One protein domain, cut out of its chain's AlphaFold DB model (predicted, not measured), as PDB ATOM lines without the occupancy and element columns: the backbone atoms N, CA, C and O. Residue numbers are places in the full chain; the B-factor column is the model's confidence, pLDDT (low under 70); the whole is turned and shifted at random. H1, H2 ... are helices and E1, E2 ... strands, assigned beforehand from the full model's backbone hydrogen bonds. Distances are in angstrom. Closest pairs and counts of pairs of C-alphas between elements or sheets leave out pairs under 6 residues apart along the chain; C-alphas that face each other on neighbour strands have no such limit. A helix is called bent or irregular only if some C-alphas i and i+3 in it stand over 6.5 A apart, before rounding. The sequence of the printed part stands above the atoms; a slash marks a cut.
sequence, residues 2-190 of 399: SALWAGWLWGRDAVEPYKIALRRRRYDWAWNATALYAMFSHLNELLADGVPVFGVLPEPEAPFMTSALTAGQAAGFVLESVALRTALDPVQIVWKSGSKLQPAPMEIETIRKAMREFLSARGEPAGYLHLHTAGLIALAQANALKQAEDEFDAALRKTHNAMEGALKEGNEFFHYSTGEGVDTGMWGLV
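What this domain is: This is residues 2 to 190 of the 399 residues of an uncharacterized protein of Anaerolineales bacterium (UniProt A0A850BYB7). A strongly twisted three-stranded sheet, E1 E3 E2, has H4 and H6 side by side over one face; H7 crosses these two helices on the side away from the sheet, H3 packs along H4, and H5 crosses H6 near the small hairpin E4 E5. The helical hairpin H1 H2 is set off at one end and adds to the length. The printed part has 189 residues, with seven named helices and five named strands in the order H1 H2 H3 E1 H4 E2 E3 H5 H6 H7 E4 E5, both sheets antiparallel, class mixed. It is compact, with a radius of gyration of the C-alphas of 18.0 A and spans of 58 by 40 by 30 A.

Where its parts are: H1, residues 2 to 10, begins at C-alpha 2 (80.503, 44.289, 7.555). H2, residues 12 to 22, is irregular: C-alphas 14 and 17 are 7.0 A apart. H3, residues 29 to 46, measures 25.8 A. E1 is 52 to 57, H4 62 to 75 (20.1 A), E2 78 to 83 and E3 91 to 96. H5 is 108 to 122 (21.1 A), H6 128 to 141 (19.8 A) and H7 152 to 168 (24.2 A). E4 is 173 to 176; E5, 186 to 189, ends at C-alpha 189 (102.747, 7.629, 12.594).

How they stand to each other: E3 is the inner strand, with N 55 and O 93 2.8 A apart towards E1 and N 83 and O 92 2.8 A towards its hairpin partner E2. H4 and H6 on one face of this sheet make two layers, helices over strands. E1, H4, E2 form a split strand-helix-strand unit, two strands running the same way with E3 between them; its crossover is right-handed. H4 has a height over the sheet of 8.9 A. H4 touches H6 at a shallow tilt of 11 degrees, closest C-alphas Ala 62 and Leu 129, 5.6 A. H3 touches H4 at 33 degrees, only just short of steep, closest C-alphas Tyr 37 and Ala 71, 4.5 A. H7 touches H4 with residues 156 to 159 alone, at a steep tilt of 53 degrees, closest C-alphas Thr 66 and Leu 156, 6.7 A. H5 touches H6 at a steep 58 degrees, closest C-alphas Ile 111 and Gly 135, 4.5 A. In the hairpin E4 E5, N 174 and O 188 are 2.8 A apart. H1 and H2, a helical hairpin, touch at 8 degrees, closest C-alphas Gly 7 and Val 15, 5.1 A; H2 and H3 are apart. Every O i to N i+4 pair is within hydrogen-bond range in H1, H3, H4, H5, H6 and H7; H2 has 2 of 7, and 6 of 8 O i to N i+3 pairs.

The domain as a whole: The C-alphas farthest apart, Gly 11 and Val 190, are 58.8 A apart. The printed part has no cut, and the link E3 to H5 is long. Mean pLDDT of the printed part is 89.7; residues 2 to 6, 12 and 14 to 27 are under 70.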
ATOM      1  N   SER A   2      81.549  44.196   6.517       57.62
ATOM      2  CA  SER A   2      80.503  44.289   7.555       57.62
ATOM      3  C   SER A   2      80.398  45.646   8.269       57.62
ATOM      4  O   SER A   2      79.296  46.114   8.517       57.62
ATOM      5  N   ALA A   3      81.512  46.339   8.524       60.00
ATOM      6  CA  ALA A   3      81.490  47.668   9.152       60.00
ATOM      7  C   ALA A   3      80.966  48.791   8.225       60.00
ATOM      8  O   ALA A   3      80.422  49.783   8.703       60.00
ATOM      9  N   LEU A   4      81.095  48.630   6.901       62.84
ATOM     10  CA  LEU A   4      80.482  49.530   5.913       62.84
ATOM     11  C   LEU A   4      78.964  49.325   5.867       62.84
ATOM     12  O   LEU A   4      78.217  50.300   5.876       62.84
ATOM     13  N   TRP A   5      78.517  48.065   5.901       66.94
ATOM     14  CA  TRP A   5      77.098  47.721   6.008       66.94
ATOM     15  C   TRP A   5      76.480  48.219   7.314       66.94
ATOM     16  O   TRP A   5      75.396  48.790   7.280       66.94
ATOM     17  N   ALA A   6      77.188  48.088   8.439       67.31
ATOM     18  CA  ALA A   6      76.724  48.582   9.733       67.31
ATOM     19  C   ALA A   6      76.488  50.100   9.730       67.31
ATOM     20  O   ALA A   6      75.498  50.576  10.274       67.31
ATOM     21  N   GLY A   7      77.354  50.861   9.057       70.38
ATOM     22  CA  GLY A   7      77.176  52.306   8.920       70.38
ATOM     23  C   GLY A   7      76.074  52.739   7.986       70.38
ATOM     24  O   GLY A   7      75.442  53.768   8.218       70.38
ATOM     25  N   TRP A   8      75.844  51.955   6.942       72.69
ATOM     26  CA  TRP A   8      74.750  52.197   6.020       72.69
ATOM     27  C   TRP A   8      73.390  51.843   6.641       72.69
ATOM     28  O   TRP A   8      72.440  52.600   6.477       72.69
ATOM     29  N   LEU A   9      73.305  50.745   7.404       76.44
ATOM     30  CA  LEU A   9      72.065  50.269   8.034       76.44
ATOM     31  C   LEU A   9      71.702  51.013   9.325       76.44
ATOM     32  O   LEU A   9      70.527  51.291   9.549       76.44
ATOM     33  N   TRP A  10      72.682  51.321  10.175       77.00
ATOM     34  CA  TRP A  10      72.439  51.831  11.534       77.00
ATOM     35  C   TRP A  10      72.978  53.245  11.777       77.00
ATOM     36  O   TRP A  10      72.934  53.747  12.898       77.00
ATOM     37  N   GLY A  11      73.439  53.920  10.722       76.25
ATOM     38  CA  GLY A  11      73.887  55.306  10.784       76.25
ATOM     39  C   GLY A  11      75.321  55.479  11.289       76.25
ATOM     40  O   GLY A  11      76.010  54.540  11.687       76.25
ATOM     41  N   ARG A  12      75.801  56.725  11.230       68.56
ATOM     42  CA  ARG A  12      77.218  57.072  11.435       68.56
ATOM     43  C   ARG A  12      77.729  56.740  12.840       68.56
ATOM     44  O   ARG A  12      78.868  56.297  12.962       68.56
ATOM     45  N   ASP A  13      76.889  56.905  13.857       74.62
ATOM     46  CA  ASP A  13      77.263  56.689  15.260       74.62
ATOM     47  C   ASP A  13      77.491  55.202  15.568       74.62
ATOM     48  O   ASP A  13      78.393  54.852  16.328       74.62
ATOM     49  N   ALA A  14      76.770  54.308  14.880       66.81
ATOM     50  CA  ALA A  14      76.961  52.863  14.983       66.81
ATOM     51  C   ALA A  14      78.304  52.387  14.395       66.81
ATOM     52  O   ALA A  14      78.768  51.297  14.723       66.81
ATOM     53  N   VAL A  15      78.959  53.193  13.547       67.25
ATOM     54  CA  VAL A  15      80.272  52.879  12.941       67.25
ATOM     55  C   VAL A  15      81.432  53.284  13.831       67.25
ATOM     56  O   VAL A  15      82.531  52.756  13.663       67.25
ATOM     57  N   GLU A  16      81.233  54.232  14.748       68.56
ATOM     58  CA  GLU A  16      82.325  54.835  15.519       68.56
ATOM     59  C   GLU A  16      83.192  53.791  16.251       68.56
ATOM     60  O   GLU A  16      84.418  53.853  16.105       68.56
ATOM     61  N   PRO A  17      82.620  52.750  16.898       67.69
ATOM     62  CA  PRO A  17      83.404  51.669  17.502       67.69
ATOM     63  C   PRO A  17      84.188  50.834  16.472       67.69
ATOM     64  O   PRO A  17      85.297  50.370  16.739       67.69
ATOM     65  N   TYR A  18      83.651  50.674  15.258       61.72
ATOM     66  CA  TYR A  18      84.254  49.877  14.185       61.72
ATOM     67  C   TYR A  18      85.336  50.621  13.393       61.72
ATOM     68  O   TYR A  18      86.129  49.982  12.697       61.72
ATOM     69  N   LYS A  19      85.434  51.954  13.495       63.00
ATOM     70  CA  LYS A  19      86.496  52.721  12.818       63.00
ATOM     71  C   LYS A  19      87.896  52.308  13.267       63.00
ATOM     72  O   LYS A  19      88.819  52.314  12.456       63.00
ATOM     73  N   ILE A  20      88.056  51.936  14.537       63.12
ATOM     74  CA  ILE A  20      89.331  51.451  15.085       63.12
ATOM     75  C   ILE A  20      89.704  50.105  14.449       63.12
ATOM     76  O   ILE A  20      90.861  49.907  14.080       63.12
ATOM     77  N   ALA A  21      88.721  49.223  14.247       57.12
ATOM     78  CA  ALA A  21      88.907  47.951  13.555       57.12
ATOM     79  C   ALA A  21      89.279  48.172  12.075       57.12
ATOM     80  O   ALA A  21      90.274  47.637  11.595       57.12
ATOM     81  N   LEU A  22      88.565  49.057  11.369       55.94
ATOM     82  CA  LEU A  22      88.826  49.390   9.959       55.94
ATOM     83  C   LEU A  22      90.193  50.052   9.703       55.94
ATOM     84  O   LEU A  22      90.731  49.932   8.605       55.94
ATOM     85  N   ARG A  23      90.756  50.766  10.689       53.53
ATOM     86  CA  ARG A  23      92.077  51.411  10.583       53.53
ATOM     87  C   ARG A  23      93.247  50.440  10.760       53.53
ATOM     88  O   ARG A  23      94.377  50.800  10.427       53.53
ATOM     89  N   ARG A  24      93.011  49.226  11.267       52.66
ATOM     90  CA  ARG A  24      94.062  48.214  11.419       52.66
ATOM     91  C   ARG A  24      94.308  47.515  10.084       52.66
ATOM     92  O   ARG A  24      93.418  46.907   9.505       52.66
ATOM     93  N   ARG A  25      95.551  47.600   9.597       42.97
ATOM     94  CA  ARG A  25      95.991  46.993   8.326       42.97
ATOM     95  C   ARG A  25      96.149  45.468   8.383       42.97
ATOM     96  O   ARG A  25      96.221  44.849   7.328       42.97
ATOM     97  N   ARG A  26      96.220  44.868   9.578       47.59
ATOM     98  CA  ARG A  26      96.257  43.413   9.788       47.59
ATOM     99  C   ARG A  26      95.429  43.069  11.023       47.59
ATOM    100  O   ARG A  26      95.703  43.580  12.105       47.59
ATOM    101  N   TYR A  27      94.407  42.242  10.836       57.25
ATOM    102  CA  TYR A  27      93.799  41.497  11.928       57.25
ATOM    103  C   TYR A  27      94.705  40.292  12.150       57.25
ATOM    104  O   TYR A  27      94.686  39.360  11.353       57.25
ATOM    105  N   ASP A  28      95.584  40.371  13.145       78.62
ATOM    106  CA  ASP A  28      96.355  39.213  13.582       78.62
ATOM    107  C   ASP A  28      95.608  38.468  14.696       78.62
ATOM    108  O   ASP A  28      94.685  38.982  15.340       78.62
ATOM    109  N   TRP A  29      95.992  37.216  14.905       89.38
ATOM    110  CA  TRP A  29      95.364  36.359  15.904       89.38
ATOM    111  C   TRP A  29      95.657  36.810  17.339       89.38
ATOM    112  O   TRP A  29      94.871  36.523  18.236       89.38
ATOM    113  N   ALA A  30      96.716  37.597  17.561       90.38
ATOM    114  CA  ALA A  30      97.007  38.202  18.859       90.38
ATOM    115  C   ALA A  30      95.959  39.253  19.251       90.38
ATOM    116  O   ALA A  30      95.513  39.296  20.402       90.38
ATOM    117  N   TRP A  31      95.507  40.073  18.297       90.50
ATOM    118  CA  TRP A  31      94.388  40.984  18.522       90.50
ATOM    119  C   TRP A  31      93.097  40.231  18.852       90.50
ATOM    120  O   TRP A  31      92.397  40.616  19.790       90.50
ATOM    121  N   ASN A  32      92.802  39.146  18.126       91.88
ATOM    122  CA  ASN A  32      91.641  38.306  18.423       91.88
ATOM    123  C   ASN A  32      91.724  37.730  19.848       91.88
ATOM    124  O   ASN A  32      90.759  37.858  20.600       91.88
ATOM    125  N   ALA A  33      92.885  37.208  20.254       95.31
ATOM    126  CA  ALA A  33      93.094  36.652  21.590       95.31
ATOM    127  C   ALA A  33      92.913  37.717  22.680       95.31
ATOM    128  O   ALA A  33      92.263  37.472  23.692       95.31
ATOM    129  N   THR A  34      93.412  38.933  22.441       95.06
ATOM    130  CA  THR A  34      93.245  40.074  23.357       95.06
ATOM    131  C   THR A  34      91.770  40.446  23.530       95.06
ATOM    132  O   THR A  34      91.311  40.675  24.650       95.06
ATOM    133  N   ALA A  35      91.009  40.484  22.432       93.88
ATOM    134  CA  ALA A  35      89.581  40.787  22.468       93.88
ATOM    135  C   ALA A  35      88.778  39.686  23.183       93.88
ATOM    136  O   ALA A  35      87.949  39.988  24.042       93.88
ATOM    137  N   LEU A  36      89.059  38.414  22.875       95.81
ATOM    138  CA  LEU A  36      88.438  37.273  23.546       95.81
ATOM    139  C   LEU A  36      88.787  37.240  25.034       95.81
ATOM    140  O   LEU A  36      87.910  36.980  25.847       95.81
ATOM    141  N   TYR A  37      90.023  37.565  25.412       97.06
ATOM    142  CA  TYR A  37      90.445  37.608  26.810       97.06
ATOM    143  C   TYR A  37      89.697  38.676  27.607       97.06
ATOM    144  O   TYR A  37      89.297  38.413  28.738       97.06
ATOM    145  N   ALA A  38      89.477  39.862  27.031       96.62
ATOM    146  CA  ALA A  38      88.688  40.907  27.679       96.62
ATOM    147  C   ALA A  38      87.236  40.449  27.905       96.62
ATOM    148  O   ALA A  38      86.701  40.614  29.001       96.62
ATOM    149  N   MET A  39      86.629  39.816  26.893       95.81
ATOM    150  CA  MET A  39      85.280  39.250  26.985       95.81
ATOM    151  C   MET A  39      85.203  38.139  28.038       95.81
ATOM    152  O   MET A  39      84.358  38.202  28.927       95.81
ATOM    153  N   PHE A  40      86.114  37.164  27.988       96.56
ATOM    154  CA  PHE A  40      86.148  36.060  28.941       96.56
ATOM    155  C   PHE A  40      86.441  36.546  30.360       96.56
ATOM    156  O   PHE A  40      85.788  36.095  31.287       96.56
ATOM    157  N   SER A  41      87.369  37.484  30.556       96.31
ATOM    158  CA  SER A  41      87.678  38.001  31.898       96.31
ATOM    159  C   SER A  41      86.455  38.654  32.531       96.31
ATOM    160  O   SER A  41      86.116  38.329  33.663       96.31
ATOM    161  N   HIS A  42      85.751  39.501  31.773       95.88
ATOM    162  CA  HIS A  42      84.518  40.114  32.254       95.88
ATOM    163  C   HIS A  42      83.430  39.070  32.535       95.88
ATOM    164  O   HIS A  42      82.758  39.138  33.557       95.88
ATOM    165  N   LEU A  43      83.280  38.073  31.658       94.75
ATOM    166  CA  LEU A  43      82.333  36.984  31.873       94.75
ATOM    167  C   LEU A  43      82.669  36.186  33.144       94.75
ATOM    168  O   LEU A  43      81.773  35.896  33.925       94.75
ATOM    169  N   ASN A  44      83.941  35.863  33.375       95.12
ATOM    170  CA  ASN A  44      84.376  35.075  34.528       95.12
ATOM    171  C   ASN A  44      84.136  35.811  35.858       95.12
ATOM    172  O   ASN A  44      83.800  35.175  36.845       95.12
ATOM    173  N   GLU A  45      84.229  37.147  35.882       94.56
ATOM    174  CA  GLU A  45      83.873  37.966  37.058       94.56
ATOM    175  C   GLU A  45      82.378  37.899  37.416       94.56
ATOM    176  O   GLU A  45      82.005  38.128  38.566       94.56
ATOM    177  N   LEU A  46      81.517  37.607  36.437       95.62
ATOM    178  CA  LEU A  46      80.065  37.532  36.617       95.62
ATOM    179  C   LEU A  46      79.569  36.117  36.944       95.62
ATOM    180  O   LEU A  46      78.430  35.958  37.388       95.62
ATOM    181  N   LEU A  47      80.380  35.091  36.690       95.00
ATOM    182  CA  LEU A  47      80.010  33.691  36.880       95.00
ATOM    183  C   LEU A  47      80.514  33.165  38.228       95.00
ATOM    184  O   LEU A  47      81.602  33.501  38.679       95.00
ATOM    185  N   ALA A  48      79.732  32.285  38.856       93.81
ATOM    186  CA  ALA A  48      80.248  31.448  39.937       93.81
ATOM    187  C   ALA A  48      81.270  30.441  39.384       93.81
ATOM    188  O   ALA A  48      81.236  30.119  38.195       93.81
ATOM    189  N   ASP A  49      82.138  29.899  40.236       92.69
ATOM    190  CA  ASP A  49      83.068  28.840  39.836       92.69
ATOM    191  C   ASP A  49      82.319  27.584  39.358       92.69
ATOM    192  O   ASP A  49      81.293  27.186  39.917       92.69
ATOM    193  N   GLY A  50      82.848  26.934  38.320       93.94
ATOM    194  CA  GLY A  50      82.335  25.675  37.783       93.94
ATOM    195  C   GLY A  50      81.156  25.799  36.813       93.94
ATOM    196  O   GLY A  50      80.642  24.770  36.369       93.94
ATOM    197  N   VAL A  51      80.722  27.013  36.455       96.94
ATOM    198  CA  VAL A  51      79.633  27.222  35.489       96.94
ATOM    199  C   VAL A  51      80.098  26.811  34.086       96.94
ATOM    200  O   VAL A  51      81.106  27.335  33.602       96.94
ATOM    201  N   PRO A  52      79.380  25.896  33.404       96.69
ATOM    202  CA  PRO A  52      79.739  25.484  32.056       96.69
ATOM    203  C   PRO A  52      79.484  26.611  31.052       96.69
ATOM    204  O   PRO A  52      78.407  27.206  31.020       96.69
ATOM    205  N   VAL A  53      80.465  26.860  30.188       96.38
ATOM    206  CA  VAL A  53      80.380  27.805  29.072       96.38
ATOM    207  C   VAL A  53      80.598  27.049  27.772       96.38
ATOM    208  O   VAL A  53      81.608  26.372  27.598       96.38
ATOM    209  N   PHE A  54      79.641  27.172  26.855       97.12
ATOM    210  CA  PHE A  54      79.691  26.552  25.535       97.12
ATOM    211  C   PHE A  54      80.060  27.589  24.474       97.12
ATOM    212  O   PHE A  54      79.423  28.639  24.381       97.12
ATOM    213  N   GLY A  55      81.073  27.288  23.666       95.31
ATOM    214  CA  GLY A  55      81.491  28.105  22.532       95.31
ATOM    215  C   GLY A  55      81.440  27.345  21.219       95.31
ATOM    216  O   GLY A  55      81.647  26.131  21.166       95.31
ATOM    217  N   VAL A  56      81.206  28.100  20.149       96.31
ATOM    218  CA  VAL A  56      81.221  27.606  18.773       96.31
ATOM    219  C   VAL A  56      82.151  28.484  17.949       96.31
ATOM    220  O   VAL A  56      81.963  29.699  17.887       96.31
ATOM    221  N   LEU A  57      83.147  27.871  17.313       94.31
ATOM    222  CA  LEU A  57      84.041  28.529  16.362       94.31
ATOM    223  C   LEU A  57      83.611  28.111  14.948       94.31
ATOM    224  O   LEU A  57      83.845  26.962  14.578       94.31
ATOM    225  N   PRO A  58      82.955  28.994  14.171       89.81
ATOM    226  CA  PRO A  58      82.312  28.611  12.911       89.81
ATOM    227  C   PRO A  58      83.297  28.242  11.798       89.81
ATOM    228  O   PRO A  58      82.985  27.383  10.983       89.81
ATOM    229  N   GLU A  59      84.473  28.868  11.777       89.19
ATOM    230  CA  GLU A  59      85.495  28.692  10.741       89.19
ATOM    231  C   GLU A  59      86.806  28.281  11.418       89.19
ATOM    232  O   GLU A  59      87.607  29.143  11.787       89.19
ATOM    233  N   PRO A  60      87.007  26.985  11.714       88.62
ATOM    234  CA  PRO A  60      88.146  26.575  12.512       88.62
ATOM    235  C   PRO A  60      89.440  26.618  11.703       88.62
ATOM    236  O   PRO A  60      89.668  25.839  10.781       88.62
ATOM    237  N   GLU A  61      90.346  27.483  12.138       92.75
ATOM    238  CA  GLU A  61      91.729  27.513  11.686       92.75
ATOM    239  C   GLU A  61      92.656  27.346  12.885       92.75
ATOM    240  O   GLU A  61      92.320  27.745  14.004       92.75
ATOM    241  N   ALA A  62      93.844  26.778  12.664       94.06
ATOM    242  CA  ALA A  62      94.798  26.536  13.742       94.06
ATOM    243  C   ALA A  62      95.065  27.808  14.577       94.06
ATOM    244  O   ALA A  62      94.860  27.766  15.790       94.06
ATOM    245  N   PRO A  63      95.381  28.976  13.989       93.12
ATOM    246  CA  PRO A  63      95.600  30.177  14.788       93.12
ATOM    247  C   PRO A  63      94.347  30.700  15.515       93.12
ATOM    248  O   PRO A  63      94.476  31.269  16.603       93.12
ATOM    249  N   PHE A  64      93.141  30.493  14.966       93.69
ATOM    250  CA  PHE A  64      91.896  30.865  15.647       93.69
ATOM    251  C   PHE A  64      91.678  30.011  16.896       93.69
ATOM    252  O   PHE A  64      91.380  30.534  17.972       93.69
ATOM    253  N   MET A  65      91.910  28.702  16.772       95.62
ATOM    254  CA  MET A  65      91.869  27.762  17.889       95.62
ATOM    255  C   MET A  65      92.863  28.155  18.985       95.62
ATOM    256  O   MET A  65      92.485  28.213  20.157       95.62
ATOM    257  N   THR A  66      94.108  28.486  18.620       97.06
ATOM    258  CA  THR A  66      95.116  28.944  19.592       97.06
ATOM    259  C   THR A  66      94.667  30.223  20.279       97.06
ATOM    260  O   THR A  66      94.757  30.334  21.496       97.06
ATOM    261  N   SER A  67      94.160  31.186  19.511       96.62
ATOM    262  CA  SER A  67      93.670  32.459  20.035       96.62
ATOM    263  C   SER A  67      92.572  32.260  21.084       96.62
ATOM    264  O   SER A  67      92.694  32.751  22.208       96.62
ATOM    265  N   ALA A  68      91.533  31.488  20.752       96.56
ATOM    266  CA  ALA A  68      90.389  31.278  21.632       96.56
ATOM    267  C   ALA A  68      90.748  30.496  22.901       96.56
ATOM    268  O   ALA A  68      90.359  30.903  23.998       96.56
ATOM    269  N   LEU A  69      91.515  29.407  22.774       97.44
ATOM    270  CA  LEU A  69      91.897  28.586  23.924       97.44
ATOM    271  C   LEU A  69      92.872  29.318  24.851       97.44
ATOM    272  O   LEU A  69      92.691  29.289  26.069       97.44
ATOM    273  N   THR A  70      93.847  30.044  24.299       97.44
ATOM    274  CA  THR A  70      94.791  30.837  25.098       97.44
ATOM    275  C   THR A  70      94.082  31.972  25.836       97.44
ATOM    276  O   THR A  70      94.371  32.217  27.007       97.44
ATOM    277  N   ALA A  71      93.129  32.647  25.186       97.00
ATOM    278  CA  ALA A  71      92.326  33.693  25.812       97.00
ATOM    279  C   ALA A  71      91.452  33.156  26.958       97.00
ATOM    280  O   ALA A  71      91.439  33.748  28.038       97.00
ATOM    281  N   GLY A  72      90.763  32.030  26.738       96.38
ATOM    282  CA  GLY A  72      89.936  31.377  27.756       96.38
ATOM    283  C   GLY A  72      90.754  30.954  28.977       96.38
ATOM    284  O   GLY A  72      90.426  31.345  30.098       96.38
ATOM    285  N   GLN A  73      91.874  30.253  28.760       96.25
ATOM    286  CA  GLN A  73      92.768  29.828  29.844       96.25
ATOM    287  C   GLN A  73      93.300  31.033  30.636       96.25
ATOM    288  O   GLN A  73      93.259  31.041  31.865       96.25
ATOM    289  N   ALA A  74      93.759  32.086  29.949       95.88
ATOM    290  CA  ALA A  74      94.281  33.287  30.604       95.88
ATOM    291  C   ALA A  74      93.221  34.009  31.459       95.88
ATOM    292  O   ALA A  74      93.553  34.626  32.475       95.88
ATOM    293  N   ALA A  75      91.947  33.937  31.063       95.94
ATOM    294  CA  ALA A  75      90.830  34.520  31.803       95.94
ATOM    295  C   ALA A  75      90.406  33.696  33.035       95.94
ATOM    296  O   ALA A  75      89.678  34.222  33.877       95.94
ATOM    297  N   GLY A  76      90.904  32.463  33.187       95.31
ATOM    298  CA  GLY A  76      90.589  31.562  34.303       95.31
ATOM    299  C   GLY A  76      89.599  30.448  33.961       95.31
ATOM    300  O   GLY A  76      89.205  29.701  34.850       95.31
ATOM    301  N   PHE A  77      89.215  30.301  32.690       96.50
ATOM    302  CA  PHE A  77      88.384  29.177  32.265       96.50
ATOM    303  C   PHE A  77      89.205  27.893  32.153       96.50
ATOM    304  O   PHE A  77      90.282  27.872  31.557       96.50
ATOM    305  N   VAL A  78      88.644  26.799  32.661       96.00
ATOM    306  CA  VAL A  78      89.199  25.449  32.537       96.00
ATOM    307  C   VAL A  78      88.571  24.772  31.326       96.00
ATOM    308  O   VAL A  78      87.349  24.723  31.205       96.00
ATOM    309  N   LEU A  79      89.396  24.264  30.410       97.19
ATOM    310  CA  LEU A  79      88.921  23.520  29.243       97.19
ATOM    311  C   LEU A  79      88.417  22.132  29.663       97.19
ATOM    312  O   LEU A  79      89.177  21.350  30.226       97.19
ATOM    313  N   GLU A  80      87.167  21.806  29.334       96.62
ATOM    314  CA  GLU A  80      86.579  20.484  29.598       96.62
ATOM    315  C   GLU A  80      86.651  19.585  28.365       96.62
ATOM    316  O   GLU A  80      87.092  18.441  28.444       96.62
ATOM    317  N   SER A  81      86.220  20.091  27.209       95.88
ATOM    318  CA  SER A  81      86.179  19.291  25.985       95.88
ATOM    319  C   SER A  81      86.197  20.149  24.728       95.88
ATOM    320  O   SER A  81      85.676  21.266  24.723       95.88
ATOM    321  N   VAL A  82      86.738  19.587  23.648       97.81
ATOM    322  CA  VAL A  82      86.692  20.146  22.294       97.81
ATOM    323  C   VAL A  82      86.210  19.058  21.345       97.81
ATOM    324  O   VAL A  82      86.758  17.955  21.363       97.81
ATOM    325  N   ALA A  83      85.234  19.370  20.496       96.94
ATOM    326  CA  ALA A  83      84.808  18.514  19.397       96.94
ATOM    327  C   ALA A  83      85.106  19.176  18.048       96.94
ATOM    328  O   ALA A  83      84.717  20.318  17.796       96.94
ATOM    329  N   LEU A  84      85.803  18.432  17.188       96.56
ATOM    330  CA  LEU A  84      86.214  18.851  15.850       96.56
ATOM    331  C   LEU A  84      85.972  17.688  14.888       96.56
ATOM    332  O   LEU A  84      86.686  16.685  14.909       96.56
ATOM    333  N   ARG A  85      84.980  17.851  14.011       94.75
ATOM    334  CA  ARG A  85      84.622  16.842  13.012       94.75
ATOM    335  C   ARG A  85      85.514  16.936  11.773       94.75
ATOM    336  O   ARG A  85      86.262  16.010  11.463       94.75
ATOM    337  N   THR A  86      85.457  18.065  11.071       93.56
ATOM    338  CA  THR A  86      86.306  18.380   9.915       93.56
ATOM    339  C   THR A  86      86.754  19.839   9.970       93.56
ATOM    340  O   THR A  86      86.253  20.604  10.788       93.56
ATOM    341  N   ALA A  87      87.664  20.243   9.080       89.38
ATOM    342  CA  ALA A  87      88.057  21.647   8.932       89.38
ATOM    343  C   ALA A  87      86.941  22.554   8.372       89.38
ATOM    344  O   ALA A  87      87.100  23.768   8.357       89.38
ATOM    345  N   LEU A  88      85.829  21.977   7.902       90.44
ATOM    346  CA  LEU A  88      84.683  22.706   7.348       90.44
ATOM    347  C   LEU A  88      83.491  22.760   8.316       90.44
ATOM    348  O   LEU A  88      82.504  23.436   8.038       90.44
ATOM    349  N   ASP A  89      83.551  22.022   9.426       93.44
ATOM    350  CA  ASP A  89      82.510  22.028  10.449       93.44
ATOM    351  C   ASP A  89      82.888  23.000  11.576       93.44
ATOM    352  O   ASP A  89      84.059  23.062  11.952       93.44
ATOM    353  N   PRO A  90      81.917  23.685  12.202       95.38
ATOM    354  CA  PRO A  90      82.181  24.465  13.400       95.38
ATOM    355  C   PRO A  90      82.792  23.613  14.516       95.38
ATOM    356  O   PRO A  90      82.320  22.509  14.802       95.38
ATOM    357  N   VAL A  91      83.794  24.159  15.202       97.12
ATOM    358  CA  VAL A  91      84.341  23.545  16.415       97.12
ATOM    359  C   VAL A  91      83.463  23.887  17.602       97.12
ATOM    360  O   VAL A  91      83.060  25.036  17.780       97.12
ATOM    361  N   GLN A  92      83.199  22.887  18.434       97.44
ATOM    362  CA  GLN A  92      82.460  23.038  19.680       97.44
ATOM    363  C   GLN A  92      83.422  22.928  20.855       97.44
ATOM    364  O   GLN A  92      84.240  22.009  20.906       97.44
ATOM    365  N   ILE A  93      83.325  23.861  21.795       97.94
ATOM    366  CA  ILE A  93      84.206  23.918  22.959       97.94
ATOM    367  C   ILE A  93      83.363  24.077  24.215       97.94
ATOM    368  O   ILE A  93      82.427  24.874  24.251       97.94
ATOM    369  N   VAL A  94      83.712  23.319  25.248       97.75
ATOM    370  CA  VAL A  94      83.130  23.445  26.581       97.75
ATOM    371  C   VAL A  94      84.236  23.839  27.545       97.75
ATOM    372  O   VAL A  94      85.260  23.157  27.639       97.75
ATOM    373  N   TRP A  95      84.000  24.916  28.281       97.38
ATOM    374  CA  TRP A  95      84.802  25.330  29.422       97.38
ATOM    375  C   TRP A  95      83.978  25.287  30.706       97.38
ATOM    376  O   TRP A  95      82.748  25.257  30.661       97.38
ATOM    377  N   LYS A  96      84.654  25.380  31.847       96.81
ATOM    378  CA  LYS A  96      84.064  25.808  33.116       96.81
ATOM    379  C   LYS A  96      84.722  27.097  33.586       96.81
ATOM    380  O   LYS A  96      85.939  27.235  33.467       96.81
ATOM    381  N   SER A  97      83.926  28.028  34.106       95.25
ATOM    382  CA  SER A  97      84.454  29.175  34.852       95.25
ATOM    383  C   SER A  97      85.249  28.693  36.063       95.25
ATOM    384  O   SER A  97      84.993  27.617  36.614       95.25
ATOM    385  N   GLY A  98      86.225  29.486  36.474       91.50
ATOM    386  CA  GLY A  98      87.079  29.137  37.594       91.50
ATOM    387  C   GLY A  98      88.128  30.197  37.876       91.50
ATOM    388  O   GLY A  98      88.169  31.272  37.274       91.50
ATOM    389  N   SER A  99      89.016  29.875  38.808       86.88
ATOM    390  CA  SER A  99      90.126  30.747  39.169       86.88
ATOM    391  C   SER A  99      91.261  30.679  38.150       86.88
ATOM    392  O   SER A  99      91.579  29.611  37.625       86.88
ATOM    393  N   LYS A 100      91.964  31.799  37.961       86.56
ATOM    394  CA  LYS A 100      93.213  31.838  37.190       86.56
ATOM    395  C   LYS A 100      94.246  30.891  37.804       86.56
ATOM    396  O   LYS A 100      94.694  31.101  38.931       86.56
ATOM    397  N   LEU A 101      94.614  29.861  37.050       84.94
ATOM    398  CA  LEU A 101      95.636  28.895  37.440       84.94
ATOM    399  C   LEU A 101      97.038  29.457  37.183       84.94
ATOM    400  O   LEU A 101      97.231  30.315  36.317       84.94
ATOM    401  N   GLN A 102      98.022  28.980  37.948       89.31
ATOM    402  CA  GLN A 102      99.415  29.344  37.709       89.31
ATOM    403  C   GLN A 102      99.887  28.747  36.375       89.31
ATOM    404  O   GLN A 102      99.710  27.543  36.167       89.31
ATOM    405  N   PRO A 103     100.484  29.556  35.482       92.12
ATOM    406  CA  PRO A 103     101.032  29.048  34.236       92.12
ATOM    407  C   PRO A 103     102.140  28.023  34.479       92.12
ATOM    408  O   PRO A 103     103.039  28.254  35.288       92.12
ATOM    409  N   ALA A 104     102.090  26.913  33.747       93.25
ATOM    410  CA  ALA A 104     103.173  25.935  33.692       93.25
ATOM    411  C   ALA A 104     104.051  26.187  32.456       93.25
ATOM    412  O   ALA A 104     103.545  26.708  31.457       93.25
ATOM    413  N   PRO A 105     105.344  25.817  32.469       93.00
ATOM    414  CA  PRO A 105     106.189  25.922  31.284       93.00
ATOM    415  C   PRO A 105     105.645  25.068  30.131       93.00
ATOM    416  O   PRO A 105     105.060  24.002  30.327       93.00
ATOM    417  N   MET A 106     105.838  25.559  28.908       94.50
ATOM    418  CA  MET A 106     105.469  24.834  27.697       94.50
ATOM    419  C   MET A 106     106.535  23.797  27.364       94.50
ATOM    420  O   MET A 106     107.675  24.150  27.075       94.50
ATOM    421  N   GLU A 107     106.126  22.533  27.324       94.50
ATOM    422  CA  GLU A 107     106.989  21.404  26.986       94.50
ATOM    423  C   GLU A 107     106.581  20.811  25.633       94.50
ATOM    424  O   GLU A 107     105.444  20.364  25.454       94.50
ATOM    425  N   ILE A 108     107.519  20.760  24.680       95.38
ATOM    426  CA  ILE A 108     107.280  20.191  23.338       95.38
ATOM    427  C   ILE A 108     106.872  18.713  23.434       95.38
ATOM    428  O   ILE A 108     106.038  18.248  22.659       95.38
ATOM    429  N   GLU A 109     107.403  17.972  24.410       95.19
ATOM    430  CA  GLU A 109     107.060  16.557  24.588       95.19
ATOM    431  C   GLU A 109     105.591  16.353  24.989       95.19
ATOM    432  O   GLU A 109     104.977  15.377  24.567       95.19
ATOM    433  N   THR A 110     104.981  17.295  25.720       96.50
ATOM    434  CA  THR A 110     103.541  17.260  26.033       96.50
ATOM    435  C   THR A 110     102.705  17.309  24.754       96.50
ATOM    436  O   THR A 110     101.764  16.532  24.589       96.50
ATOM    437  N   ILE A 111     103.089  18.180  23.817       97.56
ATOM    438  CA  ILE A 111     102.443  18.318  22.508       97.56
ATOM    439  C   ILE A 111     102.655  17.046  21.680       97.56
ATOM    440  O   ILE A 111     101.695  16.459  21.180       97.56
ATOM    441  N   ARG A 112     103.910  16.592  21.572       96.19
ATOM    442  CA  ARG A 112     104.296  15.402  20.803       96.19
ATOM    443  C   ARG A 112     103.556  14.158  21.286       96.19
ATOM    444  O   ARG A 112     103.002  13.414  20.476       96.19
ATOM    445  N   LYS A 113     103.496  13.957  22.604       95.81
ATOM    446  CA  LYS A 113     102.760  12.857  23.228       95.81
ATOM    447  C   LYS A 113     101.275  12.908  22.868       95.81
ATOM    448  O   LYS A 113     100.749  11.887  22.436       95.81
ATOM    449  N   ALA A 114     100.629  14.070  22.972       97.50
ATOM    450  CA  ALA A 114      99.211  14.223  22.648       97.50
ATOM    451  C   ALA A 114      98.910  13.938  21.167       97.50
ATOM    452  O   ALA A 114      97.954  13.233  20.847       97.50
ATOM    453  N   MET A 115      99.756  14.427  20.254       97.00
ATOM    454  CA  MET A 115      99.655  14.129  18.822       97.00
ATOM    455  C   MET A 115      99.824  12.631  18.536       97.00
ATOM    456  O   MET A 115      99.059  12.063  17.757       97.00
ATOM    457  N   ARG A 116     100.792  11.974  19.189       95.19
ATOM    458  CA  ARG A 116     101.016  10.527  19.061       95.19
ATOM    459  C   ARG A 116      99.837   9.715  19.582       95.19
ATOM    460  O   ARG A 116      99.396   8.800  18.898       95.19
ATOM    461  N   GLU A 117      99.335  10.035  20.771       94.62
ATOM    462  CA  GLU A 117      98.183   9.351  21.369       94.62
ATOM    463  C   GLU A 117      96.937   9.514  20.496       94.62
ATOM    464  O   GLU A 117      96.249   8.531  20.228       94.62
ATOM    465  N   PHE A 118      96.700  10.717  19.967       96.25
ATOM    466  CA  PHE A 118      95.612  10.968  19.027       96.25
ATOM    467  C   PHE A 118      95.742  10.136  17.743       96.25
ATOM    468  O   PHE A 118      94.789   9.455  17.369       96.25
ATOM    469  N   LEU A 119      96.902  10.149  17.074       94.81
ATOM    470  CA  LEU A 119      97.095   9.371  15.842       94.81
ATOM    471  C   LEU A 119      97.035   7.865  16.089       94.81
ATOM    472  O   LEU A 119      96.482   7.150  15.259       94.81
ATOM    473  N   SER A 120      97.558   7.390  17.223       92.62
ATOM    474  CA  SER A 120      97.465   5.979  17.607       92.62
ATOM    475  C   SER A 120      96.005   5.572  17.783       92.62
ATOM    476  O   SER A 120      95.553   4.654  17.112       92.62
ATOM    477  N   ALA A 121      95.240   6.312  18.593       92.94
ATOM    478  CA  ALA A 121      93.823   6.026  18.818       92.94
ATOM    479  C   ALA A 121      92.997   6.105  17.522       92.94
ATOM    480  O   ALA A 121      92.025   5.360  17.339       92.94
ATOM    481  N   ARG A 122      93.384   7.013  16.617       93.06
ATOM    482  CA  ARG A 122      92.750   7.191  15.313       93.06
ATOM    483  C   ARG A 122      93.077   6.072  14.327       93.06
ATOM    484  O   ARG A 122      92.206   5.746  13.529       93.06
ATOM    485  N   GLY A 123      94.278   5.501  14.362       91.12
ATOM    486  CA  GLY A 123      94.700   4.406  13.480       91.12
ATOM    487  C   GLY A 123      94.782   4.770  11.988       91.12
ATOM    488  O   GLY A 123      94.813   3.886  11.143       91.12
ATOM    489  N   GLU A 124      94.768   6.060  11.644       91.81
ATOM    490  CA  GLU A 124      94.901   6.580  10.274       91.81
ATOM    491  C   GLU A 124      95.421   8.035  10.312       91.81
ATOM    492  O   GLU A 124      95.246   8.720  11.329       91.81
ATOM    493  N   PRO A 125      96.042   8.543   9.229       94.69
ATOM    494  CA  PRO A 125      96.532   9.913   9.155       94.69
ATOM    495  C   PRO A 125      95.449  10.976   9.377       94.69
ATOM    496  O   PRO A 125      94.270  10.796   9.052       94.69
ATOM    497  N   ALA A 126      95.869  12.137   9.880       95.94
ATOM    498  CA  ALA A 126      95.008  13.290  10.121       95.94
ATOM    499  C   ALA A 126      95.633  14.592   9.604       95.94
ATOM    500  O   ALA A 126      96.850  14.709   9.472       95.94
ATOM    501  N   GLY A 127      94.787  15.583   9.323       95.19
ATOM    502  CA  GLY A 127      95.240  16.913   8.923       95.19
ATOM    503  C   GLY A 127      95.820  17.694  10.103       95.19
ATOM    504  O   GLY A 127      95.535  17.402  11.269       95.19
ATOM    505  N   TYR A 128      96.595  18.734   9.795       96.50
ATOM    506  CA  TYR A 128      97.262  19.555  10.806       96.50
ATOM    507  C   TYR A 128      96.302  20.166  11.829       96.50
ATOM    508  O   TYR A 128      96.624  20.191  13.010       96.50
ATOM    509  N   LEU A 129      95.101  20.598  11.421       96.56
ATOM    510  CA  LEU A 129      94.126  21.193  12.339       96.56
ATOM    511  C   LEU A 129      93.764  20.257  13.507       96.56
ATOM    512  O   LEU A 129      93.700  20.711  14.650       96.56
ATOM    513  N   HIS A 130      93.568  18.960  13.249       97.75
ATOM    514  CA  HIS A 130      93.275  17.975  14.298       97.75
ATOM    515  C   HIS A 130      94.462  17.776  15.238       97.75
ATOM    516  O   HIS A 130      94.278  17.781  16.452       97.75
ATOM    517  N   LEU A 131      95.677  17.661  14.696       97.62
ATOM    518  CA  LEU A 131      96.896  17.492  15.497       97.62
ATOM    519  C   LEU A 131      97.213  18.716  16.341       97.62
ATOM    520  O   LEU A 131      97.508  18.605  17.527       97.62
ATOM    521  N   HIS A 132      97.099  19.885  15.729       98.12
ATOM    522  CA  HIS A 132      97.242  21.160  16.395       98.12
ATOM    523  C   HIS A 132      96.217  21.297  17.527       98.12
ATOM    524  O   HIS A 132      96.574  21.665  18.641       98.12
ATOM    525  N   THR A 133      94.958  20.912  17.290       98.31
ATOM    526  CA  THR A 133      93.921  20.911  18.332       98.31
ATOM    527  C   THR A 133      94.236  19.915  19.453       98.31
ATOM    528  O   THR A 133      94.087  20.270  20.618       98.31
ATOM    529  N   ALA A 134      94.728  18.712  19.141       98.38
ATOM    530  CA  ALA A 134      95.159  17.739  20.151       98.38
ATOM    531  C   ALA A 134      96.283  18.299  21.039       98.38
ATOM    532  O   ALA A 134      96.207  18.223  22.267       98.38
ATOM    533  N   GLY A 135      97.284  18.938  20.428       98.19
ATOM    534  CA  GLY A 135      98.344  19.636  21.151       98.19
ATOM    535  C   GLY A 135      97.811  20.778  22.018       98.19
ATOM    536  O   GLY A 135      98.213  20.913  23.171       98.19
ATOM    537  N   LEU A 136      96.882  21.589  21.497       98.12
ATOM    538  CA  LEU A 136      96.297  22.703  22.246       98.12
ATOM    539  C   LEU A 136      95.486  22.230  23.449       98.12
ATOM    540  O   LEU A 136      95.567  22.860  24.497       98.12
ATOM    541  N   ILE A 137      94.736  21.132  23.320       98.38
ATOM    542  CA  ILE A 137      94.016  20.524  24.446       98.38
ATOM    543  C   ILE A 137      95.011  20.137  25.543       98.38
ATOM    544  O   ILE A 137      94.802  20.492  26.700       98.38
ATOM    545  N   ALA A 138      96.114  19.477  25.184       98.19
ATOM    546  CA  ALA A 138      97.128  19.064  26.150       98.19
ATOM    547  C   ALA A 138      97.810  20.261  26.832       98.19
ATOM    548  O   ALA A 138      97.991  20.264  28.049       98.19
ATOM    549  N   LEU A 139      98.134  21.313  26.074       97.94
ATOM    550  CA  LEU A 139      98.679  22.550  26.638       97.94
ATOM    551  C   LEU A 139      97.668  23.272  27.536       97.94
ATOM    552  O   LEU A 139      98.059  23.771  28.586       97.94
ATOM    553  N   ALA A 140      96.389  23.308  27.156       96.75
ATOM    554  CA  ALA A 140      95.326  23.905  27.960       96.75
ATOM    555  C   ALA A 140      95.161  23.173  29.298       96.75
ATOM    556  O   ALA A 140      95.108  23.799  30.352       96.75
ATOM    557  N   GLN A 141      95.142  21.839  29.264       95.00
ATOM    558  CA  GLN A 141      95.058  20.993  30.458       95.00
ATOM    559  C   GLN A 141      96.287  21.144  31.364       95.00
ATOM    560  O   GLN A 141      96.164  21.102  32.587       95.00
ATOM    561  N   ALA A 142      97.464  21.359  30.774       95.56
ATOM    562  CA  ALA A 142      98.695  21.634  31.504       95.56
ATOM    563  C   ALA A 142      98.821  23.095  31.977       95.56
ATOM    564  O   ALA A 142      99.796  23.422  32.645       95.56
ATOM    565  N   ASN A 143      97.873  23.982  31.651       95.25
ATOM    566  CA  ASN A 143      97.964  25.428  31.883       95.25
ATOM    567  C   ASN A 143      99.200  26.086  31.240       95.25
ATOM    568  O   ASN A 143      99.769  27.038  31.776       95.25
ATOM    569  N   ALA A 144      99.611  25.599  30.071       96.50
ATOM    570  CA  ALA A 144     100.872  25.950  29.416       96.50
ATOM    571  C   ALA A 144     100.719  26.848  28.172       96.50
ATOM    572  O   ALA A 144     101.708  27.145  27.501       96.50
ATOM    573  N   LEU A 145      99.501  27.307  27.848       96.12
ATOM    574  CA  LEU A 145      99.248  28.118  26.645       96.12
ATOM    575  C   LEU A 145      99.832  29.541  26.694       96.12
ATOM    576  O   LEU A 145     100.157  30.108  25.652       96.12
ATOM    577  N   LYS A 146      99.962  30.144  27.883       95.31
ATOM    578  CA  LYS A 146     100.494  31.505  28.051       95.31
ATOM    579  C   LYS A 146     101.141  31.684  29.422       95.31
ATOM    580  O   LYS A 146     100.492  31.443  30.436       95.31
ATOM    581  N   GLN A 147     102.375  32.190  29.451       91.94
ATOM    582  CA  GLN A 147     103.045  32.584  30.695       91.94
ATOM    583  C   GLN A 147     102.534  33.937  31.210       91.94
ATOM    584  O   GLN A 147     101.977  34.741  30.453       91.94
ATOM    585  N   ALA A 148     102.740  34.208  32.503       86.44
ATOM    586  CA  ALA A 148     102.274  35.439  33.145       86.44
ATOM    587  C   ALA A 148     102.824  36.702  32.453       86.44
ATOM    588  O   ALA A 148     102.055  37.603  32.126       86.44
ATOM    589  N   GLU A 149     104.124  36.694  32.152       88.56
ATOM    590  CA  GLU A 149     104.878  37.800  31.538       88.56
ATOM    591  C   GLU A 149     104.623  37.952  30.027       88.56
ATOM    592  O   GLU A 149     104.925  38.987  29.438       88.56
ATOM    593  N   ASP A 150     104.108  36.910  29.365       92.06
ATOM    594  CA  ASP A 150     104.003  36.894  27.905       92.06
ATOM    595  C   ASP A 150     102.879  37.814  27.412       92.06
ATOM    596  O   ASP A 150     101.760  37.783  27.923       92.06
ATOM    597  N   GLU A 151     103.117  38.566  26.341       94.62
ATOM    598  CA  GLU A 151     102.025  39.126  25.540       94.62
ATOM    599  C   GLU A 151     101.356  38.030  24.692       94.62
ATOM    600  O   GLU A 151     101.946  36.979  24.421       94.62
ATOM    601  N   PHE A 152     100.124  38.265  24.224       94.56
ATOM    602  CA  PHE A 152      99.414  37.284  23.392       94.56
ATOM    603  C   PHE A 152     100.162  36.954  22.091       94.56
ATOM    604  O   PHE A 152     100.215  35.783  21.728       94.56
ATOM    605  N   ASP A 153     100.788  37.926  21.416       93.50
ATOM    606  CA  ASP A 153     101.576  37.648  20.200       93.50
ATOM    607  C   ASP A 153     102.747  36.697  20.492       93.50
ATOM    608  O   ASP A 153     102.951  35.713  19.780       93.50
ATOM    609  N   ALA A 154     103.466  36.927  21.594       94.00
ATOM    610  CA  ALA A 154     104.563  36.062  22.014       94.00
ATOM    611  C   ALA A 154     104.073  34.642  22.344       94.00
ATOM    612  O   ALA A 154     104.661  33.669  21.871       94.00
ATOM    613  N   ALA A 155     102.979  34.511  23.099       95.75
ATOM    614  CA  ALA A 155     102.402  33.215  23.462       95.75
ATOM    615  C   ALA A 155     101.925  32.417  22.233       95.75
ATOM    616  O   ALA A 155     102.218  31.223  22.105       95.75
ATOM    617  N   LEU A 156     101.247  33.076  21.285       95.00
ATOM    618  CA  LEU A 156     100.780  32.449  20.046       95.00
ATOM    619  C   LEU A 156     101.948  31.978  19.172       95.00
ATOM    620  O   LEU A 156     101.920  30.849  18.681       95.00
ATOM    621  N   ARG A 157     103.001  32.793  19.020       94.44
ATOM    622  CA  ARG A 157     104.210  32.409  18.270       94.44
ATOM    623  C   ARG A 157     104.953  31.247  18.920       94.44
ATOM    624  O   ARG A 157     105.352  30.328  18.213       94.44
ATOM    625  N   LYS A 158     105.115  31.260  20.249       95.62
ATOM    626  CA  LYS A 158     105.718  30.139  20.991       95.62
ATOM    627  C   LYS A 158     104.938  28.850  20.756       95.62
ATOM    628  O   LYS A 158     105.543  27.840  20.419       95.62
ATOM    629  N   THR A 159     103.610  28.915  20.859       96.44
ATOM    630  CA  THR A 159     102.741  27.759  20.615       96.44
ATOM    631  C   THR A 159     102.904  27.238  19.192       96.44
ATOM    632  O   THR A 159     103.130  26.051  19.002       96.44
ATOM    633  N   HIS A 160     102.858  28.118  18.189       94.44
ATOM    634  CA  HIS A 160     103.047  27.733  16.791       94.44
ATOM    635  C   HIS A 160     104.406  27.052  16.555       94.44
ATOM    636  O   HIS A 160     104.444  25.942  16.029       94.44
ATOM    637  N   ASN A 161     105.499  27.654  17.029       95.12
ATOM    638  CA  ASN A 161     106.841  27.080  16.900       95.12
ATOM    639  C   ASN A 161     106.963  25.726  17.612       95.12
ATOM    640  O   ASN A 161     107.588  24.811  17.086       95.12
ATOM    641  N   ALA A 162     106.351  25.575  18.790       96.38
ATOM    642  CA  ALA A 162     106.364  24.322  19.536       96.38
ATOM    643  C   ALA A 162     105.563  23.213  18.829       96.38
ATOM    644  O   ALA A 162     105.985  22.059  18.844       96.38
ATOM    645  N   MET A 163     104.445  23.552  18.177       96.19
ATOM    646  CA  MET A 163     103.663  22.614  17.358       96.19
ATOM    647  C   MET A 163     104.447  22.161  16.127       96.19
ATOM    648  O   MET A 163     104.474  20.968  15.822       96.19
ATOM    649  N   GLU A 164     105.121  23.092  15.443       94.94
ATOM    650  CA  GLU A 164     106.001  22.749  14.324       94.94
ATOM    651  C   GLU A 164     107.169  21.867  14.770       94.94
ATOM    652  O   GLU A 164     107.435  20.842  14.141       94.94
ATOM    653  N   GLY A 165     107.833  22.236  15.871       94.81
ATOM    654  CA  GLY A 165     108.925  21.467  16.459       94.81
ATOM    655  C   GLY A 165     108.478  20.062  16.862       94.81
ATOM    656  O   GLY A 165     109.147  19.089  16.539       94.81
ATOM    657  N   ALA A 166     107.296  19.909  17.466       95.62
ATOM    658  CA  ALA A 166     106.770  18.597  17.846       95.62
ATOM    659  C   ALA A 166     106.626  17.636  16.650       95.62
ATOM    660  O   ALA A 166     106.924  16.449  16.798       95.62
ATOM    661  N   LEU A 167     106.198  18.146  15.487       94.06
ATOM    662  CA  LEU A 167     105.995  17.358  14.265       94.06
ATOM    663  C   LEU A 167     107.285  17.122  13.471       94.06
ATOM    664  O   LEU A 167     107.497  16.015  12.980       94.06
ATOM    665  N   LYS A 168     108.128  18.153  13.327       91.12
ATOM    666  CA  LYS A 168     109.347  18.114  12.499       91.12
ATOM    667  C   LYS A 168     110.554  17.541  13.241       91.12
ATOM    668  O   LYS A 168     111.401  16.890  12.635       91.12
ATOM    669  N   GLU A 169     110.665  17.797  14.541       84.62
ATOM    670  CA  GLU A 169     111.804  17.383  15.358       84.62
ATOM    671  C   GLU A 169     111.508  16.005  15.959       84.62
ATOM    672  O   GLU A 169     111.020  15.868  17.085       84.62
ATOM    673  N   GLY A 170     111.758  14.963  15.167       74.88
ATOM    674  CA  GLY A 170     111.623  13.569  15.577       74.88
ATOM    675  C   GLY A 170     111.390  12.622  14.401       74.88
ATOM    676  O   GLY A 170     111.048  13.039  13.303       74.88
ATOM    677  N   ASN A 171     111.531  11.320  14.658       83.69
ATOM    678  CA  ASN A 171     111.291  10.262  13.666       83.69
ATOM    679  C   ASN A 171     109.983   9.498  13.956       83.69
ATOM    680  O   ASN A 171     109.879   8.310  13.650       83.69
ATOM    681  N   GLU A 172     109.022  10.128  14.645       89.25
ATOM    682  CA  GLU A 172     107.769   9.468  15.060       89.25
ATOM    683  C   GLU A 172     106.638   9.671  14.053       89.25
ATOM    684  O   GLU A 172     105.799   8.782  13.892       89.25
ATOM    685  N   PHE A 173     106.625  10.824  13.380       93.31
ATOM    686  CA  PHE A 173     105.576  11.215  12.448       93.31
ATOM    687  C   PHE A 173     106.057  11.140  11.003       93.31
ATOM    688  O   PHE A 173     107.221  11.388  10.696       93.31
ATOM    689  N   PHE A 174     105.132  10.803  10.112       92.38
ATOM    690  CA  PHE A 174     105.333  10.780   8.674       92.38
ATOM    691  C   PHE A 174     104.384  11.777   8.010       92.38
ATOM    692  O   PHE A 174     103.181  11.768   8.283       92.38
ATOM    693  N   HIS A 175     104.919  12.621   7.130       94.38
ATOM    694  CA  HIS A 175     104.172  13.675   6.447       94.38
ATOM    695  C   HIS A 175     103.807  13.247   5.021       94.38
ATOM    696  O   HIS A 175     104.652  13.192   4.130       94.38
ATOM    697  N   TYR A 176     102.532  12.934   4.801       93.00
ATOM    698  CA  TYR A 176     101.956  12.656   3.488       93.00
ATOM    699  C   TYR A 176     101.558  13.977   2.817       93.00
ATOM    700  O   TYR A 176     100.389  14.369   2.833       93.00
ATOM    701  N   SER A 177     102.534  14.682   2.245       90.06
ATOM    702  CA  SER A 177     102.304  15.949   1.547       90.06
ATOM    703  C   SER A 177     103.217  16.119   0.336       90.06
ATOM    704  O   SER A 177     104.274  15.503   0.232       90.06
ATOM    705  N   THR A 178     102.792  16.981  -0.587       83.50
ATOM    706  CA  THR A 178     103.623  17.517  -1.675       83.50
ATOM    707  C   THR A 178     104.164  18.916  -1.359       83.50
ATOM    708  O   THR A 178     104.922  19.461  -2.155       83.50
ATOM    709  N   GLY A 179     103.729  19.526  -0.252       83.56
ATOM    710  CA  GLY A 179     104.164  20.842   0.217       83.56
ATOM    711  C   GLY A 179     105.064  20.755   1.451       83.56
ATOM    712  O   GLY A 179     105.055  19.758   2.167       83.56
ATOM    713  N   GLU A 180     105.826  21.821   1.708       79.50
ATOM    714  CA  GLU A 180     106.793  21.893   2.819       79.50
ATOM    715  C   GLU A 180     106.170  22.363   4.152       79.50
ATOM    716  O   GLU A 180     106.766  22.197   5.218       79.50
ATOM    717  N   GLY A 181     104.977  22.969   4.109       87.62
ATOM    718  CA  GLY A 181     104.279  23.488   5.289       87.62
ATOM    719  C   GLY A 181     103.657  22.379   6.139       87.62
ATOM    720  O   GLY A 181     103.102  21.421   5.596       87.62
ATOM    721  N   VAL A 182     103.700  22.522   7.471       90.50
ATOM    722  CA  VAL A 182     103.095  21.540   8.397       90.50
ATOM    723  C   VAL A 182     101.582  21.440   8.248       90.50
ATOM    724  O   VAL A 182     101.000  20.410   8.570       90.50
ATOM    725  N   ASP A 183     100.960  22.500   7.746       88.75
ATOM    726  CA  ASP A 183      99.535  22.651   7.486       88.75
ATOM    727  C   ASP A 183      99.081  22.013   6.166       88.75
ATOM    728  O   ASP A 183      97.881  21.871   5.929       88.75
ATOM    729  N   THR A 184     100.023  21.585   5.326       90.88
ATOM    730  CA  THR A 184      99.733  20.903   4.063       90.88
ATOM    731  C   THR A 184      99.633  19.390   4.249       90.88
ATOM    732  O   THR A 184     100.330  18.809   5.076       90.88
ATOM    733  N   GLY A 185      98.799  18.728   3.447       92.56
ATOM    734  CA  GLY A 185      98.693  17.269   3.445       92.56
ATOM    735  C   GLY A 185      98.195  16.679   4.768       92.56
ATOM    736  O   GLY A 185      97.380  17.275   5.472       92.56
ATOM    737  N   MET A 186      98.656  15.466   5.072       95.25
ATOM    738  CA  MET A 186      98.228  14.692   6.241       95.25
ATOM    739  C   MET A 186      99.438  14.133   6.983       95.25
ATOM    740  O   MET A 186     100.481  13.862   6.395       95.25
ATOM    741  N   TRP A 187      99.277  13.891   8.273       95.62
ATOM    742  CA  TRP A 187     100.310  13.357   9.149       95.62
ATOM    743  C   TRP A 187      99.859  12.022   9.726       95.62
ATOM    744  O   TRP A 187      98.743  11.908  10.232       95.62
ATOM    745  N   GLY A 188     100.723  11.016   9.649       93.56
ATOM    746  CA  GLY A 188     100.532   9.707  10.272       93.56
ATOM    747  C   GLY A 188     101.704   9.344  11.180       93.56
ATOM    748  O   GLY A 188     102.679  10.087  11.280       93.56
ATOM    749  N   LEU A 189     101.622   8.192  11.841       91.44
ATOM    750  CA  LEU A 189     102.747   7.629  12.594       91.44
ATOM    751  C   LEU A 189     103.652   6.807  11.668       91.44
ATOM    752  O   LEU A 189     103.180   6.162  10.732       91.44
ATOM    753  N   VAL A 190     104.956   6.786  11.939       84.81
ATOM    754  CA  VAL A 190     105.896   5.925  11.205       84.81
ATOM    755  C   VAL A 190     105.591   4.444  11.488       84.81
ATOM    756  O   VAL A 190     105.354   4.043  12.634       84.81
TER     757      VAL A 190